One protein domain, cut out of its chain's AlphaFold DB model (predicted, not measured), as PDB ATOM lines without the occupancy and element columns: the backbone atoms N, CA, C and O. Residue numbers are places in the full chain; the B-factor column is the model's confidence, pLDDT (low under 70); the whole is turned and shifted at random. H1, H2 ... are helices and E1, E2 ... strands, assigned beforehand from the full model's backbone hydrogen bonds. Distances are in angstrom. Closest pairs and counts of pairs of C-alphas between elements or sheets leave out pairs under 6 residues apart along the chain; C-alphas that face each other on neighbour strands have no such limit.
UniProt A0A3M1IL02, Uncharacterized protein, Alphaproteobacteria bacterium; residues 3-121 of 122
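Overview. This is residues 3 to 121 of the 122 residues of an uncharacterized protein of Alphaproteobacteria bacterium (UniProt A0A3M1IL02). A small closed barrel of six strands, E1 to E6, makes the core, with the long helix H1 lying across its outside, over E4, E5 and E6. Beyond H1 comes the short helix H2, and then a loose tail with H3 reaches away from the barrel; residues 98 to 103, 105 to 111 and 114 to 120 stick out. The printed part has 119 residues, with six named strands followed by three named helices, a mixed class. Round the ring run E1, E2, E3, E6, E5, E4 and back to E1, all antiparallel. The whole is compact, with a radius of gyration of the C-alphas of 15.4 A, and spans 43 by 30 by 26 A.

Arrangement. E1, residues 3 to 7, and E2, residues 13 to 21, form a hairpin, with N 5 and O 14 2.9 A apart, within hydrogen-bond range. E2 bends by 63 degrees at residue 18 and forms a hairpin with E3, residues 25 to 29, where N 19 and O 27 are 2.8 A apart. E1, E2 and E3 are a meander, each strand the antiparallel neighbour of the one before. E4, residues 39 to 44, closes the ring beside E1, with N 43 and O 4 2.7 A apart; E1 to E4 are a Greek key, four strands in a row of which three, E1, E2 and E3, are a meander and the first, E1, is the antiparallel neighbour of the fourth, E4. E4, E5, residues 51 to 59, and E6, residues 62 to 67, are a second meander, with N 53 and O 40 2.9 A apart and N 54 and O 66 2.8 A apart. E6 is also the antiparallel neighbour of E3, with N 65 and O 26 2.8 A apart, and E3 to E6 are a second Greek key. H1, residues 73 to 89, is on the barrel, outside it, and runs across the strands, at 85 degrees to E5 on the local plane. The closest C-alphas of H1 and E4 are those of Leu 82 and Leu 39, 6.9 A apart. H2, residues 91 to 96, is close to H1 but not clearly touching, with the closest C-alphas, Arg 87 and Ala 94, 5.5 A apart. H3, residues 106 to 114, is apart from H1 and H2 and not on the barrel. In H1, H2 and H3 every O i to N i+4 pair is within hydrogen-bond range.

Along the chain. E1 begins at C-alpha 3, (99.189, 102.306, 106.108). E2 measures 19.9 A from first to last C-alpha, E5 21.3 A and H1 24.7 A. H1 begins at C-alpha 73, (80.264, 120.782, 114.507), and H3 ends at C-alpha 114, (100.665, 81.915, 120.385).

Size, cuts and confidence. The two C-alphas farthest apart, those of Glu 73 and Pro 118, are 47.6 A apart. The printed part has no cut, and no link is long. The mean pLDDT of the printed part is 78.4, and residues 86 to 121 are under 70.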
ATOM      1  N   ALA A   3      99.928 102.101 104.869       94.31
ATOM      2  CA  ALA A   3      99.189 102.306 106.108       94.31
ATOM      3  C   ALA A   3      98.318 101.091 106.438       94.31
ATOM      4  O   ALA A   3      98.034 100.243 105.586       94.31
ATOM      5  N   PHE A   4      97.840 101.041 107.673       93.75
ATOM      6  CA  PHE A   4      96.811 100.105 108.104       93.75
ATOM      7  C   PHE A   4      95.542 100.868 108.443       93.75
ATOM      8  O   PHE A   4      95.599 101.914 109.080       93.75
ATOM      9  N   VAL A   5      94.400 100.342 108.024       93.19
ATOM     10  CA  VAL A   5      93.092 100.835 108.449       93.19
ATOM     11  C   VAL A   5      92.444  99.737 109.258       93.19
ATOM     12  O   VAL A   5      92.402  98.587 108.823       93.19
ATOM     13  N   SER A   6      91.962 100.083 110.438       90.50
ATOM     14  CA  SER A   6      91.209  99.167 111.269       90.50
ATOM     15  C   SER A   6      89.870  99.753 111.654       90.50
ATOM     16  O   SER A   6      89.661 100.962 111.645       90.50
ATOM     17  N   ASP A   7      88.971  98.878 112.053       87.38
ATOM     18  CA  ASP A   7      87.839  99.275 112.871       87.38
ATOM     19  C   ASP A   7      88.319  99.848 114.233       87.38
ATOM     20  O   ASP A   7      89.437  99.588 114.690       87.38
ATOM     21  N   VAL A   8      87.455 100.609 114.905       83.12
ATOM     22  CA  VAL A   8      87.640 101.163 116.253       83.12
ATOM     23  C   VAL A   8      87.783 100.085 117.334       83.12
ATOM     24  O   VAL A   8      88.388 100.351 118.375       83.12
ATOM     25  N   SER A   9      87.261  98.870 117.128       77.19
ATOM     26  CA  SER A   9      87.521  97.731 118.031       77.19
ATOM     27  C   SER A   9      88.779  96.947 117.655       77.19
ATOM     28  O   SER A   9      89.124  95.987 118.341       77.19
ATOM     29  N   CYS A  10      89.479  97.341 116.586       77.44
ATOM     30  CA  CYS A  10      90.669  96.663 116.068       77.44
ATOM     31  C   CYS A  10      90.456  95.168 115.751       77.44
ATOM     32  O   CYS A  10      91.428  94.412 115.698       77.44
ATOM     33  N   THR A  11      89.209  94.734 115.552       76.62
ATOM     34  CA  THR A  11      88.853  93.349 115.195       76.62
ATOM     35  C   THR A  11      89.130  93.066 113.723       76.62
ATOM     36  O   THR A  11      89.562  91.973 113.371       76.62
ATOM     37  N   PHE A  12      88.951  94.080 112.878       78.94
ATOM     38  CA  PHE A  12      89.241  94.042 111.453       78.94
ATOM     39  C   PHE A  12      90.380  95.011 111.137       78.94
ATOM     40  O   PHE A  12      90.309  96.185 111.508       78.94
ATOM     41  N   VAL A  13      91.443  94.524 110.488       87.00
ATOM     42  CA  VAL A  13      92.622  95.317 110.103       87.00
ATOM     43  C   VAL A  13      92.980  95.013 108.656       87.00
ATOM     44  O   VAL A  13      93.198  93.861 108.290       87.00
ATOM     45  N   VAL A  14      93.091  96.060 107.848       89.94
ATOM     46  CA  VAL A  14      93.341  95.982 106.411       89.94
ATOM     47  C   VAL A  14      94.577  96.796 106.059       89.94
ATOM     48  O   VAL A  14      94.743  97.936 106.496       89.94
ATOM     49  N   LYS A  15      95.444  96.227 105.220       92.75
ATOM     50  CA  LYS A  15      96.561  96.965 104.627       92.75
ATOM     51  C   LYS A  15      96.046  97.872 103.510       92.75
ATOM     52  O   LYS A  15      95.259  97.457 102.655       92.75
ATOM     53  N   CYS A  16      96.502  99.114 103.499       94.06
ATOM     54  CA  CYS A  16      96.131 100.096 102.493       94.06
ATOM     55  C   CYS A  16      97.327 100.970 102.109       94.06
ATOM     56  O   CYS A  16      98.407 100.906 102.703       94.06
ATOM     57  N   VAL A  17      97.131 101.786 101.080       96.25
ATOM     58  CA  VAL A  17      98.093 102.803 100.664       96.25
ATOM     59  C   VAL A  17      97.402 104.155 100.704       96.25
ATOM     60  O   VAL A  17      96.438 104.379  99.974       96.25
ATOM     61  N   VAL A  18      97.914 105.067 101.525       95.38
ATOM     62  CA  VAL A  18      97.545 106.484 101.489       95.38
ATOM     63  C   VAL A  18      98.086 107.078 100.191       95.38
ATOM     64  O   VAL A  18      99.296 107.014  99.923       95.38
ATOM     65  N   ARG A  19      97.174 107.606  99.378       94.88
ATOM     66  CA  ARG A  19      97.447 108.256  98.092       94.88
ATOM     67  C   ARG A  19      97.595 109.760  98.227       94.88
ATOM     68  O   ARG A  19      98.439 110.325  97.551       94.88
ATOM     69  N   ASP A  20      96.791 110.358  99.092       91.50
ATOM     70  CA  ASP A  20      96.761 111.796  99.328       91.50
ATOM     71  C   ASP A  20      96.410 112.041 100.796       91.50
ATOM     72  O   ASP A  20      95.627 111.275 101.363       91.50
ATOM     73  N   MET A  21      97.001 113.052 101.419       90.62
ATOM     74  CA  MET A  21      96.768 113.407 102.815       90.62
ATOM     75  C   MET A  21      96.786 114.925 102.952       90.62
ATOM     76  O   MET A  21      97.731 115.595 102.550       90.62
ATOM     77  N   SER A  22      95.734 115.444 103.564       90.69
ATOM     78  CA  SER A  22      95.541 116.849 103.894       90.69
ATOM     79  C   SER A  22      95.353 116.997 105.402       90.69
ATOM     80  O   SER A  22      95.270 116.007 106.131       90.69
ATOM     81  N   HIS A  23      95.226 118.236 105.875       88.06
ATOM     82  CA  HIS A  23      94.908 118.498 107.276       88.06
ATOM     83  C   HIS A  23      93.525 117.959 107.683       88.06
ATOM     84  O   HIS A  23      93.331 117.588 108.835       88.06
ATOM     85  N   SER A  24      92.560 117.911 106.760       90.12
ATOM     86  CA  SER A  24      91.181 117.520 107.072       90.12
ATOM     87  C   SER A  24      90.856 116.058 106.797       90.12
ATOM     88  O   SER A  24      89.846 115.544 107.275       90.12
ATOM     89  N   GLY A  25      91.698 115.363 106.043       93.44
ATOM     90  CA  GLY A  25      91.406 114.006 105.621       93.44
ATOM     91  C   GLY A  25      92.446 113.436 104.678       93.44
ATOM     92  O   GLY A  25      93.440 114.079 104.341       93.44
ATOM     93  N   CYS A  26      92.210 112.215 104.219       95.38
ATOM     94  CA  CYS A  26      93.109 111.538 103.298       95.38
ATOM     95  C   CYS A  26      92.359 110.613 102.343       95.38
ATOM     96  O   CYS A  26      91.216 110.219 102.570       95.38
ATOM     97  N   ARG A  27      93.023 110.242 101.252       96.25
ATOM     98  CA  ARG A  27      92.545 109.231 100.313       96.25
ATOM     99  C   ARG A  27      93.351 107.960 100.496       96.25
ATOM    100  O   ARG A  27      94.581 107.983 100.401       96.25
ATOM    101  N   ILE A  28      92.659 106.845 100.684       96.38
ATOM    102  CA  ILE A  28      93.273 105.521 100.791       96.38
ATOM    103  C   ILE A  28      92.900 104.653  99.594       96.38
ATOM    104  O   ILE A  28      91.826 104.796  99.010       96.38
ATOM    105  N   ALA A  29      93.788 103.726  99.250       96.38
ATOM    106  CA  ALA A  29      93.536 102.659  98.296       96.38
ATOM    107  C   ALA A  29      93.683 101.297  98.987       96.38
ATOM    108  O   ALA A  29      94.709 101.026  99.616       96.38
ATOM    109  N   THR A  30      92.670 100.439  98.865       93.81
ATOM    110  CA  THR A  30      92.692  99.056  99.362       93.81
ATOM    111  C   THR A  30      91.716  98.170  98.582       93.81
ATOM    112  O   THR A  30      90.775  98.653  97.956       93.81
ATOM    113  N   SER A  31      91.949  96.858  98.570       91.06
ATOM    114  CA  SER A  31      91.033  95.886  97.963       91.06
ATOM    115  C   SER A  31      89.768  95.662  98.795       91.06
ATOM    116  O   SER A  31      88.744  95.312  98.221       91.06
ATOM    117  N   ALA A  32      89.821  95.913 100.105       90.50
ATOM    118  CA  ALA A  32      88.727  95.657 101.046       90.50
ATOM    119  C   ALA A  32      87.970  96.940 101.453       90.50
ATOM    120  O   ALA A  32      87.516  97.071 102.584       90.50
ATOM    121  N   VAL A  33      87.838  97.926 100.549       90.31
ATOM    122  CA  VAL A  33      87.128  99.196 100.846       90.31
ATOM    123  C   VAL A  33      85.670  98.962 101.243       90.31
ATOM    124  O   VAL A  33      85.125  99.702 102.060       90.31
ATOM    125  N   ARG A  34      85.033  97.951 100.645       88.25
ATOM    126  CA  ARG A  34      83.621  97.628 100.879       88.25
ATOM    127  C   ARG A  34      83.370  97.050 102.270       88.25
ATOM    128  O   ARG A  34      82.289  97.257 102.802       88.25
ATOM    129  N   ASP A  35      84.376  96.405 102.850       87.00
ATOM    130  CA  ASP A  35      84.274  95.725 104.145       87.00
ATOM    131  C   ASP A  35      84.618  96.654 105.319       87.00
ATOM    132  O   ASP A  35      84.439  96.300 106.483       87.00
ATOM    133  N   LEU A  36      85.138  97.854 105.033       87.69
ATOM    134  CA  LEU A  36      85.482  98.824 106.063       87.69
ATOM    135  C   LEU A  36      84.224  99.530 106.595       87.69
ATOM    136  O   LEU A  36      83.460 100.089 105.794       87.69
ATOM    137  N   PRO A  37      84.039  99.591 107.930       90.38
ATOM    138  CA  PRO A  37      82.956 100.359 108.535       90.38
ATOM    139  C   PRO A  37      83.140 101.855 108.272       90.38
ATOM    140  O   PRO A  37      84.223 102.305 107.905       90.38
ATOM    141  N   ASP A  38      82.090 102.648 108.486       90.56
ATOM    142  CA  ASP A  38      82.179 104.095 108.270       90.56
ATOM    143  C   ASP A  38      83.159 104.766 109.234       90.56
ATOM    144  O   ASP A  38      83.859 105.690 108.839       90.56
ATOM    145  N   LEU A  39      83.256 104.293 110.478       91.25
ATOM    146  CA  LEU A  39      84.203 104.806 111.462       91.25
ATOM    147  C   LEU A  39      85.433 103.901 111.548       91.25
ATOM    148  O   LEU A  39      85.325 102.727 111.900       91.25
ATOM    149  N   VAL A  40      86.607 104.464 111.278       92.44
ATOM    150  CA  VAL A  40      87.868 103.725 111.187       92.44
ATOM    151  C   VAL A  40      89.007 104.411 111.935       92.44
ATOM    152  O   VAL A  40      88.978 105.603 112.242       92.44
ATOM    153  N   LEU A  41      90.049 103.637 112.205       93.31
ATOM    154  CA  LEU A  41      91.338 104.081 112.709       93.31
ATOM    155  C   LEU A  41      92.384 103.885 111.611       93.31
ATOM    156  O   LEU A  41      92.657 102.760 111.190       93.31
ATOM    157  N   LEU A  42      92.981 104.977 111.149       93.75
ATOM    158  CA  LEU A  42      94.077 104.958 110.186       93.75
ATOM    159  C   LEU A  42      95.412 105.002 110.930       93.75
ATOM    160  O   LEU A  42      95.677 105.936 111.676       93.75
ATOM    161  N   THR A  43      96.288 104.038 110.681       93.38
ATOM    162  CA  THR A  43      97.665 104.012 111.189       93.38
ATOM    163  C   THR A  43      98.632 104.086 110.009       93.38
ATOM    164  O   THR A  43      98.947 103.049 109.413       93.38
ATOM    165  N   PRO A  44      99.080 105.290 109.614       90.81
ATOM    166  CA  PRO A  44     100.131 105.424 108.618       90.81
ATOM    167  C   PRO A  44     101.449 104.833 109.121       90.81
ATOM    168  O   PRO A  44     101.757 104.884 110.313       90.81
ATOM    169  N   GLU A  45     102.243 104.275 108.211       88.56
ATOM    170  CA  GLU A  45     103.575 103.784 108.556       88.56
ATOM    171  C   GLU A  45     104.454 104.935 109.082       88.56
ATOM    172  O   GLU A  45     104.488 106.018 108.502       88.56
ATOM    173  N   GLY A  46     105.120 104.718 110.220       83.25
ATOM    174  CA  GLY A  46     105.929 105.737 110.901       83.25
ATOM    175  C   GLY A  46     105.181 106.588 111.937       83.25
ATOM    176  O   GLY A  46     105.824 107.291 112.716       83.25
ATOM    177  N   PHE A  47     103.851 106.493 112.024       84.00
ATOM    178  CA  PHE A  47     103.068 107.208 113.035       84.00
ATOM    179  C   PHE A  47     102.889 106.354 114.294       84.00
ATOM    180  O   PHE A  47     102.537 105.177 114.230       84.00
ATOM    181  N   LYS A  48     103.119 106.960 115.467       81.00
ATOM    182  CA  LYS A  48     102.992 106.271 116.766       81.00
ATOM    183  C   LYS A  48     101.545 106.087 117.218       81.00
ATOM    184  O   LYS A  48     101.286 105.224 118.052       81.00
ATOM    185  N   GLN A  49     100.626 106.911 116.717       84.69
ATOM    186  CA  GLN A  49      99.229 106.922 117.142       84.69
ATOM    187  C   GLN A  49      98.294 106.785 115.935       84.69
ATOM    188  O   GLN A  49      98.552 107.408 114.901       84.69
ATOM    189  N   PRO A  50      97.220 105.985 116.054       89.62
ATOM    190  CA  PRO A  50      96.189 105.913 115.034       89.62
ATOM    191  C   PRO A  50      95.384 107.216 114.980       89.62
ATOM    192  O   PRO A  50      95.119 107.849 116.000       89.62
ATOM    193  N   ILE A  51      94.953 107.577 113.778       91.06
ATOM    194  CA  ILE A  51      94.120 108.738 113.487       91.06
ATOM    195  C   ILE A  51      92.676 108.255 113.331       91.06
ATOM    196  O   ILE A  51      92.379 107.456 112.439       91.06
ATOM    197  N   SER A  52      91.775 108.741 114.185       92.50
ATOM    198  CA  SER A  52      90.334 108.515 114.034       92.50
ATOM    199  C   SER A  52      89.810 109.227 112.794       92.50
ATOM    200  O   SER A  52      89.984 110.440 112.641       92.50
ATOM    201  N   ALA A  53      89.140 108.480 111.921       93.38
ATOM    202  CA  ALA A  53      88.613 109.001 110.674       93.38
ATOM    203  C   ALA A  53      87.273 108.359 110.305       93.38
ATOM    204  O   ALA A  53      86.943 107.263 110.754       93.38
ATOM    205  N   MET A  54      86.510 109.046 109.463       93.75
ATOM    206  CA  MET A  54      85.251 108.568 108.907       93.75
ATOM    207  C   MET A  54      85.367 108.424 107.394       93.75
ATOM    208  O   MET A  54      85.889 109.318 106.727       93.75
ATOM    209  N   ILE A  55      84.857 107.329 106.841       93.56
ATOM    210  CA  ILE A  55      84.706 107.158 105.400       93.56
ATOM    211  C   ILE A  55      83.587 108.082 104.918       93.56
ATOM    212  O   ILE A  55      82.430 107.916 105.290       93.56
ATOM    213  N   VAL A  56      83.931 109.053 104.075       94.12
ATOM    214  CA  VAL A  56      82.974 110.009 103.487       94.12
ATOM    215  C   VAL A  56      82.507 109.598 102.095       94.12
ATOM    216  O   VAL A  56      81.434 109.995 101.658       94.12
ATOM    217  N   TRP A  57      83.298 108.789 101.395       94.81
ATOM    218  CA  TRP A  57      82.927 108.214 100.107       94.81
ATOM    219  C   TRP A  57      83.745 106.955  99.822       94.81
ATOM    220  O   TRP A  57      84.861 106.783 100.322       94.81
ATOM    221  N   ARG A  58      83.193 106.085  98.973       94.69
ATOM    222  CA  ARG A  58      83.825 104.856  98.480       94.69
ATOM    223  C   ARG A  58      83.700 104.827  96.959       94.69
ATOM    224  O   ARG A  58      82.603 104.995  96.437       94.69
ATOM    225  N   LEU A  59      84.804 104.608  96.246       93.75
ATOM    226  CA  LEU A  59      84.813 104.493  94.787       93.75
ATOM    227  C   LEU A  59      85.805 103.415  94.342       93.75
ATOM    228  O   LEU A  59      87.023 103.581  94.439       93.75
ATOM    229  N   GLY A  60      85.286 102.289  93.851       93.94
ATOM    230  CA  GLY A  60      86.100 101.149  93.429       93.94
ATOM    231  C   GLY A  60      86.978 100.614  94.566       93.94
ATOM    232  O   GLY A  60      86.469 100.119  95.568       93.94
ATOM    233  N   LYS A  61      88.301 100.720  94.398       94.75
ATOM    234  CA  LYS A  61      89.323 100.332  95.392       94.75
ATOM    235  C   LYS A  61      89.841 101.520  96.211       94.75
ATOM    236  O   LYS A  61      90.923 101.443  96.792       94.75
ATOM    237  N   MET A  62      89.122 102.641  96.210       95.88
ATOM    238  CA  MET A  62      89.505 103.858  96.920       95.88
ATOM    239  C   MET A  62      88.420 104.301  97.892       95.88
ATOM    240  O   MET A  62      87.231 104.104  97.648       95.88
ATOM    241  N   ALA A  63      88.847 104.941  98.973       96.38
ATOM    242  CA  ALA A  63      87.958 105.605  99.913       96.38
ATOM    243  C   ALA A  63      88.533 106.956 100.330       96.38
ATOM    244  O   ALA A  63      89.754 107.120 100.448       96.38
ATOM    245  N   GLY A  64      87.636 107.909 100.555       96.19
ATOM    246  CA  GLY A  64      87.951 109.174 101.199       96.19
ATOM    247  C   GLY A  64      87.703 109.070 102.688       96.19
ATOM    248  O   GLY A  64      86.624 108.653 103.104       96.19
ATOM    249  N   LEU A  65      88.696 109.468 103.468       95.25
ATOM    250  CA  LEU A  65      88.634 109.574 104.912       95.25
ATOM    251  C   LEU A  65      88.610 111.044 105.317       95.25
ATOM    252  O   LEU A  65      89.378 111.846 104.790       95.25
ATOM    253  N   TYR A  66      87.768 111.370 106.286       94.75
ATOM    254  CA  TYR A  66      87.707 112.667 106.950       94.75
ATOM    255  C   TYR A  66      88.118 112.504 108.411       94.75
ATOM    256  O   TYR A  66      87.666 111.567 109.065       94.75
ATOM    257  N   PHE A  67      89.007 113.353 108.917       93.50
ATOM    258  CA  PHE A  67      89.595 113.184 110.245       93.50
ATOM    259  C   PHE A  67      88.730 113.789 111.346       93.50
ATOM    260  O   PHE A  67      88.212 114.894 111.214       93.50
ATOM    261  N   GLU A  68      88.638 113.092 112.481       90.62
ATOM    262  CA  GLU A  68      87.857 113.556 113.636       90.62
ATOM    263  C   GLU A  68      88.373 114.891 114.183       90.62
ATOM    264  O   GLU A  68      87.585 115.770 114.521       90.62
ATOM    265  N   HIS A  69      89.695 115.078 114.239       86.31
ATOM    266  CA  HIS A  69      90.283 116.310 114.775       86.31
ATOM    267  C   HIS A  69      90.000 117.540 113.903       86.31
ATOM    268  O   HIS A  69      90.020 118.664 114.398       86.31
ATOM    269  N   ALA A  70      89.755 117.333 112.609       82.69
ATOM    270  CA  ALA A  70      89.461 118.391 111.656       82.69
ATOM    271  C   ALA A  70      87.958 118.590 111.438       82.69
ATOM    272  O   ALA A  70      87.575 119.423 110.620       82.69
ATOM    273  N   ALA A  71      87.127 117.830 112.159       81.38
ATOM    274  CA  ALA A  71      85.686 117.902 112.054       81.38
ATOM    275  C   ALA A  71      85.140 119.218 112.619       81.38
ATOM    276  O   ALA A  71      85.442 119.604 113.759       81.38
ATOM    277  N   ASP A  72      84.291 119.857 111.818       84.06
ATOM    278  CA  ASP A  72      83.375 120.911 112.243       84.06
ATOM    279  C   ASP A  72      82.273 120.355 113.169       84.06
ATOM    280  O   ASP A  72      82.302 119.192 113.586       84.06
ATOM    281  N   GLU A  73      81.314 121.190 113.567       82.88
ATOM    282  CA  GLU A  73      80.264 120.782 114.507       82.88
ATOM    283  C   GLU A  73      79.400 119.631 113.966       82.88
ATOM    284  O   GLU A  73      79.128 118.666 114.690       82.88
ATOM    285  N   GLU A  74      79.052 119.672 112.677       82.44
ATOM    286  CA  GLU A  74      78.277 118.620 112.022       82.44
ATOM    287  C   GLU A  74      79.080 117.316 111.925       82.44
ATOM    288  O   GLU A  74      78.594 116.246 112.304       82.44
ATOM    289  N   GLY A  75      80.340 117.394 111.496       79.88
ATOM    290  CA  GLY A  75      81.251 116.260 111.456       79.88
ATOM    291  C   GLY A  75      81.408 115.627 112.836       79.88
ATOM    292  O   GLY A  75      81.246 114.413 112.976       79.88
ATOM    293  N   ARG A  76      81.632 116.427 113.887       83.44
ATOM    294  CA  ARG A  76      81.730 115.932 115.274       83.44
ATOM    295  C   ARG A  76      80.447 115.246 115.725       83.44
ATOM    296  O   ARG A  76      80.526 114.222 116.407       83.44
ATOM    297  N   MET A  77      79.280 115.768 115.355       83.25
ATOM    298  CA  MET A  77      77.999 115.105 115.621       83.25
ATOM    299  C   MET A  77      77.891 113.768 114.889       83.25
ATOM    300  O   MET A  77      77.514 112.775 115.510       83.25
ATOM    301  N   ARG A  78      78.309 113.687 113.620       81.56
ATOM    302  CA  ARG A  78      78.367 112.412 112.883       81.56
ATOM    303  C   ARG A  78      79.297 111.404 113.564       81.56
ATOM    304  O   ARG A  78      78.885 110.268 113.791       81.56
ATOM    305  N   PHE A  79      80.488 111.823 113.997       84.06
ATOM    306  CA  PHE A  79      81.408 110.978 114.775       84.06
ATOM    307  C   PHE A  79      80.774 110.472 116.079       84.06
ATOM    308  O   PHE A  79      80.868 109.280 116.390       84.06
ATOM    309  N   LYS A  80      80.096 111.349 116.833       83.00
ATOM    310  CA  LYS A  80      79.373 110.974 118.061       83.00
ATOM    311  C   LYS A  80      78.252 109.977 117.775       83.00
ATOM    312  O   LYS A  80      78.151 108.977 118.483       83.00
ATOM    313  N   ASN A  81      77.458 110.213 116.734       84.19
ATOM    314  CA  ASN A  81      76.333 109.357 116.363       84.19
ATOM    315  C   ASN A  81      76.799 107.972 115.915       84.19
ATOM    316  O   ASN A  81      76.251 106.980 116.385       84.19
ATOM    317  N   LEU A  82      77.850 107.881 115.097       80.56
ATOM    318  CA  LEU A  82      78.428 106.597 114.683       80.56
ATOM    319  C   LEU A  82      78.999 105.820 115.875       80.56
ATOM    320  O   LEU A  82      78.768 104.617 116.002       80.56
ATOM    321  N   ARG A  83      79.684 106.500 116.806       78.38
ATOM    322  CA  ARG A  83      80.140 105.873 118.059       78.38
ATOM    323  C   ARG A  83      78.972 105.395 118.925       78.38
ATOM    324  O   ARG A  83      79.055 104.317 119.510       78.38
ATOM    325  N   ALA A  84      77.900 106.181 119.020       79.12
ATOM    326  CA  ALA A  84      76.721 105.846 119.812       79.12
ATOM    327  C   ALA A  84      75.905 104.695 119.200       79.12
ATOM    328  O   ALA A  84      75.490 103.800 119.934       79.12
ATOM    329  N   ALA A  85      75.717 104.684 117.877       74.69
ATOM    330  CA  ALA A  85      75.049 103.606 117.148       74.69
ATOM    331  C   ALA A  85      75.766 102.272 117.380       74.69
ATOM    332  O   ALA A  85      75.149 101.287 117.777       74.69
ATOM    333  N   ARG A  86      77.099 102.286 117.302       67.62
ATOM    334  CA  ARG A  86      77.918 101.098 117.541       67.62
ATOM    335  C   ARG A  86      77.820 100.549 118.967       67.62
ATOM    336  O   ARG A  86      77.880  99.341 119.158       67.62
ATOM    337  N   ARG A  87      77.624 101.408 119.977       61.50
ATOM    338  CA  ARG A  87      77.379 100.959 121.365       61.50
ATOM    339  C   ARG A  87      76.058 100.205 121.527       61.50
ATOM    340  O   ARG A  87      75.934  99.450 122.484       61.50
ATOM    341  N   ARG A  88      75.074 100.432 120.649       58.44
ATOM    342  CA  ARG A  88      73.776  99.740 120.702       58.44
ATOM    343  C   ARG A  88      73.828  98.361 120.055       58.44
ATOM    344  O   ARG A  88      73.147  97.463 120.529       58.44
ATOM    345  N   GLU A  89      74.625  98.208 119.003       55.44
ATOM    346  CA  GLU A  89      74.725  96.955 118.245       55.44
ATOM    347  C   GLU A  89      75.603  95.900 118.934       55.44
ATOM    348  O   GLU A  89      75.437  94.712 118.672       55.44
ATOM    349  N   ASP A  90      76.491  96.302 119.851       56.19
ATOM    350  CA  ASP A  90      77.366  95.376 120.572       56.19
ATOM    351  C   ASP A  90      77.505  95.751 122.067       56.19
ATOM    352  O   ASP A  90      78.343  96.587 122.439       56.19
ATOM    353  N   PRO A  91      76.706  95.151 122.977       55.12
ATOM    354  CA  PRO A  91      76.803  95.425 124.411       55.12
ATOM    355  C   PRO A  91      78.157  94.997 125.010       55.12
ATOM    356  O   PRO A  91      78.570  95.547 126.036       55.12
ATOM    357  N   ALA A  92      78.901  94.084 124.365       52.94
ATOM    358  CA  ALA A  92      80.257  93.727 124.788       52.94
ATOM    359  C   ALA A  92      81.263  94.854 124.488       52.94
ATOM    360  O   ALA A  92      82.178  95.100 125.283       52.94
ATOM    361  N   ALA A  93      81.062  95.611 123.403       48.47
ATOM    362  CA  ALA A  93      81.862  96.796 123.090       48.47
ATOM    363  C   ALA A  93      81.622  97.945 124.089       48.47
ATOM    364  O   ALA A  93      82.557  98.679 124.422       48.47
ATOM    365  N   ALA A  94      80.403  98.070 124.631       51.06
ATOM    366  CA  ALA A  94      80.096  99.031 125.696       51.06
ATOM    367  C   ALA A  94      80.827  98.707 127.016       51.06
ATOM    368  O   ALA A  94      81.219  99.625 127.741       51.06
ATOM    369  N   LEU A  95      81.062  97.421 127.310       49.50
ATOM    370  CA  LEU A  95      81.879  96.982 128.447       49.50
ATOM    371  C   LEU A  95      83.380  97.217 128.198       49.50
ATOM    372  O   LEU A  95      84.095  97.633 129.110       49.50
ATOM    373  N   ALA A  96      83.853  97.023 126.962       52.78
ATOM    374  CA  ALA A  96      85.253  97.233 126.578       52.78
ATOM    375  C   ALA A  96      85.713  98.700 126.678       52.78
ATOM    376  O   ALA A  96      86.898  98.952 126.885       52.78
ATOM    377  N   ASP A  97      84.796  99.666 126.585       47.44
ATOM    378  CA  ASP A  97      85.097 101.096 126.758       47.44
ATOM    379  C   ASP A  97      85.366 101.490 128.223       47.44
ATOM    380  O   ASP A  97      85.964 102.533 128.482       47.44
ATOM    381  N   LYS A  98      84.968 100.646 129.187       46.56
ATOM    382  CA  LYS A  98      85.316 100.803 130.613       46.56
ATOM    383  C   LYS A  98      86.650 100.152 130.979       46.56
ATOM    384  O   LYS A  98      87.149 100.369 132.081       46.56
ATOM    385  N   ILE A  99      87.235  99.360 130.082       45.84
ATOM    386  CA  ILE A  99      88.544  98.746 130.291       45.84
ATOM    387  C   ILE A  99      89.587  99.736 129.761       45.84
ATOM    388  O   ILE A  99      89.522 100.093 128.583       45.84
ATOM    389  N   PRO A 100      90.560 100.194 130.571       38.50
ATOM    390  CA  PRO A 100      91.633 101.037 130.060       38.50
ATOM    391  C   PRO A 100      92.327 100.292 128.918       38.50
ATOM    392  O   PRO A 100      92.939  99.238 129.119       38.50
ATOM    393  N   ARG A 101      92.188 100.819 127.696       49.91
ATOM    394  CA  ARG A 101      92.771 100.242 126.484       49.91
ATOM    395  C   ARG A 101      94.281 100.437 126.530       49.91
ATOM    396  O   ARG A 101      94.831 101.333 125.896       49.91
ATOM    397  N   ARG A 102      94.973  99.578 127.277       44.47
ATOM    398  CA  ARG A 102      96.399  99.344 127.067       44.47
ATOM    399  C   ARG A 102      96.504  98.767 125.658       44.47
ATOM    400  O   ARG A 102      96.157  97.610 125.428       44.47
ATOM    401  N   THR A 103      96.884  99.601 124.694       52.62
ATOM    402  CA  THR A 103      97.240  99.161 123.346       52.62
ATOM    403  C   THR A 103      98.359  98.146 123.488       52.62
ATOM    404  O   THR A 103      99.505  98.517 123.732       52.62
ATOM    405  N   LEU A 104      98.009  96.862 123.398       54.59
ATOM    406  CA  LEU A 104      98.990  95.792 123.392       54.59
ATOM    407  C   LEU A 104      99.863  95.996 122.160       54.59
ATOM    408  O   LEU A 104      99.373  96.053 121.025       54.59
ATOM    409  N   SER A 105     101.158  96.129 122.398       57.22
ATOM    410  CA  SER A 105     102.167  96.177 121.352       57.22
ATOM    411  C   SER A 105     102.038  94.952 120.441       57.22
ATOM    412  O   SER A 105     101.519  93.901 120.828       57.22
ATOM    413  N   PHE A 106     102.551  95.055 119.216       45.78
ATOM    414  CA  PHE A 106     102.582  93.938 118.269       45.78
ATOM    415  C   PHE A 106     103.145  92.645 118.892       45.78
ATOM    416  O   PHE A 106     102.606  91.559 118.691       45.78
ATOM    417  N   ARG A 107     104.165  92.776 119.751       53.94
ATOM    418  CA  ARG A 107     104.772  91.664 120.495       53.94
ATOM    419  C   ARG A 107     103.813  91.019 121.500       53.94
ATOM    420  O   ARG A 107     103.806  89.802 121.648       53.94
ATOM    421  N   GLU A 108     103.000  91.812 122.186       57.25
ATOM    422  CA  GLU A 108     101.998  91.307 123.130       57.25
ATOM    423  C   GLU A 108     100.805  90.671 122.410       57.25
ATOM    424  O   GLU A 108     100.286  89.650 122.862       57.25
ATOM    425  N   ARG A 109     100.424  91.210 121.244       63.34
ATOM    426  CA  ARG A 109      99.429  90.589 120.357       63.34
ATOM    427  C   ARG A 109      99.907  89.221 119.870       63.34
ATOM    428  O   ARG A 109      99.141  88.269 119.957       63.34
ATOM    429  N   LEU A 110     101.173  89.104 119.452       59.84
ATOM    430  CA  LEU A 110     101.787  87.829 119.060       59.84
ATOM    431  C   LEU A 110     101.821  86.819 120.211       59.84
ATOM    432  O   LEU A 110     101.434  85.673 120.016       59.84
ATOM    433  N   LYS A 111     102.203  87.236 121.427       67.94
ATOM    434  CA  LYS A 111     102.166  86.351 122.608       67.94
ATOM    435  C   LYS A 111     100.762  85.815 122.879       67.94
ATOM    436  O   LYS A 111     100.606  84.630 123.152       67.94
ATOM    437  N   ARG A 112      99.744  86.671 122.768       63.47
ATOM    438  CA  ARG A 112      98.340  86.273 122.939       63.47
ATOM    439  C   ARG A 112      97.868  85.327 121.829       63.47
ATOM    440  O   ARG A 112      97.083  84.431 122.111       63.47
ATOM    441  N   TRP A 113      98.366  85.506 120.607       56.22
ATOM    442  CA  TRP A 113      98.097  84.630 119.462       56.22
ATOM    443  C   TRP A 113      98.725  83.241 119.642       56.22
ATOM    444  O   TRP A 113      98.053  82.231 119.461       56.22
ATOM    445  N   CYS A 114      99.981  83.178 120.094       58.41
ATOM    446  CA  CYS A 114     100.665  81.915 120.385       58.41
ATOM    447  C   CYS A 114     100.083  81.183 121.606       58.41
ATOM    448  O   CYS A 114     100.155  79.960 121.668       58.41
ATOM    449  N   ALA A 115      99.501  81.917 122.562       60.34
ATOM    450  CA  ALA A 115      98.859  81.359 123.753       60.34
ATOM    451  C   ALA A 115      97.408  80.890 123.523       60.34
ATOM    452  O   ALA A 115      96.811  80.305 124.425       60.34
ATOM    453  N   ALA A 116      96.815  81.155 122.353       52.69
ATOM    454  CA  ALA A 116      95.454  80.725 122.054       52.69
ATOM    455  C   ALA A 116      95.407  79.225 121.676       52.69
ATOM    456  O   ALA A 116      96.271  78.753 120.918       52.69
ATOM    457  N   PRO A 117      94.400  78.472 122.170       48.00
ATOM    458  CA  PRO A 117      94.229  77.060 121.843       48.00
ATOM    459  C   PRO A 117      94.052  76.864 120.326       48.00
ATOM    460  O   PRO A 117      93.476  77.728 119.654       48.00
ATOM    461  N   PRO A 118      94.574  75.756 119.769       56.72
ATOM    462  CA  PRO A 118      94.728  75.561 118.325       56.72
ATOM    463  C   PRO A 118      93.407  75.586 117.541       56.72
ATOM    464  O   PRO A 118      93.422  75.931 116.369       56.72
ATOM    465  N   GLU A 119      92.271  75.328 118.192       49.91
ATOM    466  CA  GLU A 119      90.929  75.304 117.583       49.91
ATOM    467  C   GLU A 119      90.409  76.676 117.110       49.91
ATOM    468  O   GLU A 119      89.399  76.745 116.417       49.91
ATOM    469  N   LYS A 120      91.071  77.783 117.480       47.88
ATOM    470  CA  LYS A 120      90.698  79.152 117.061       47.88
ATOM    471  C   LYS A 120      91.719  79.813 116.130       47.88
ATOM    472  O   LYS A 120      91.673  81.032 115.948       47.88
ATOM    473  N   ARG A 121      92.654  79.044 115.568       45.34
ATOM    474  CA  ARG A 121      93.539  79.516 114.491       45.34
ATOM    475  C   ARG A 121      92.866  79.180 113.149       45.34
ATOM    476  O   ARG A 121      92.545  78.010 112.968       45.34
TER     477      ARG A 121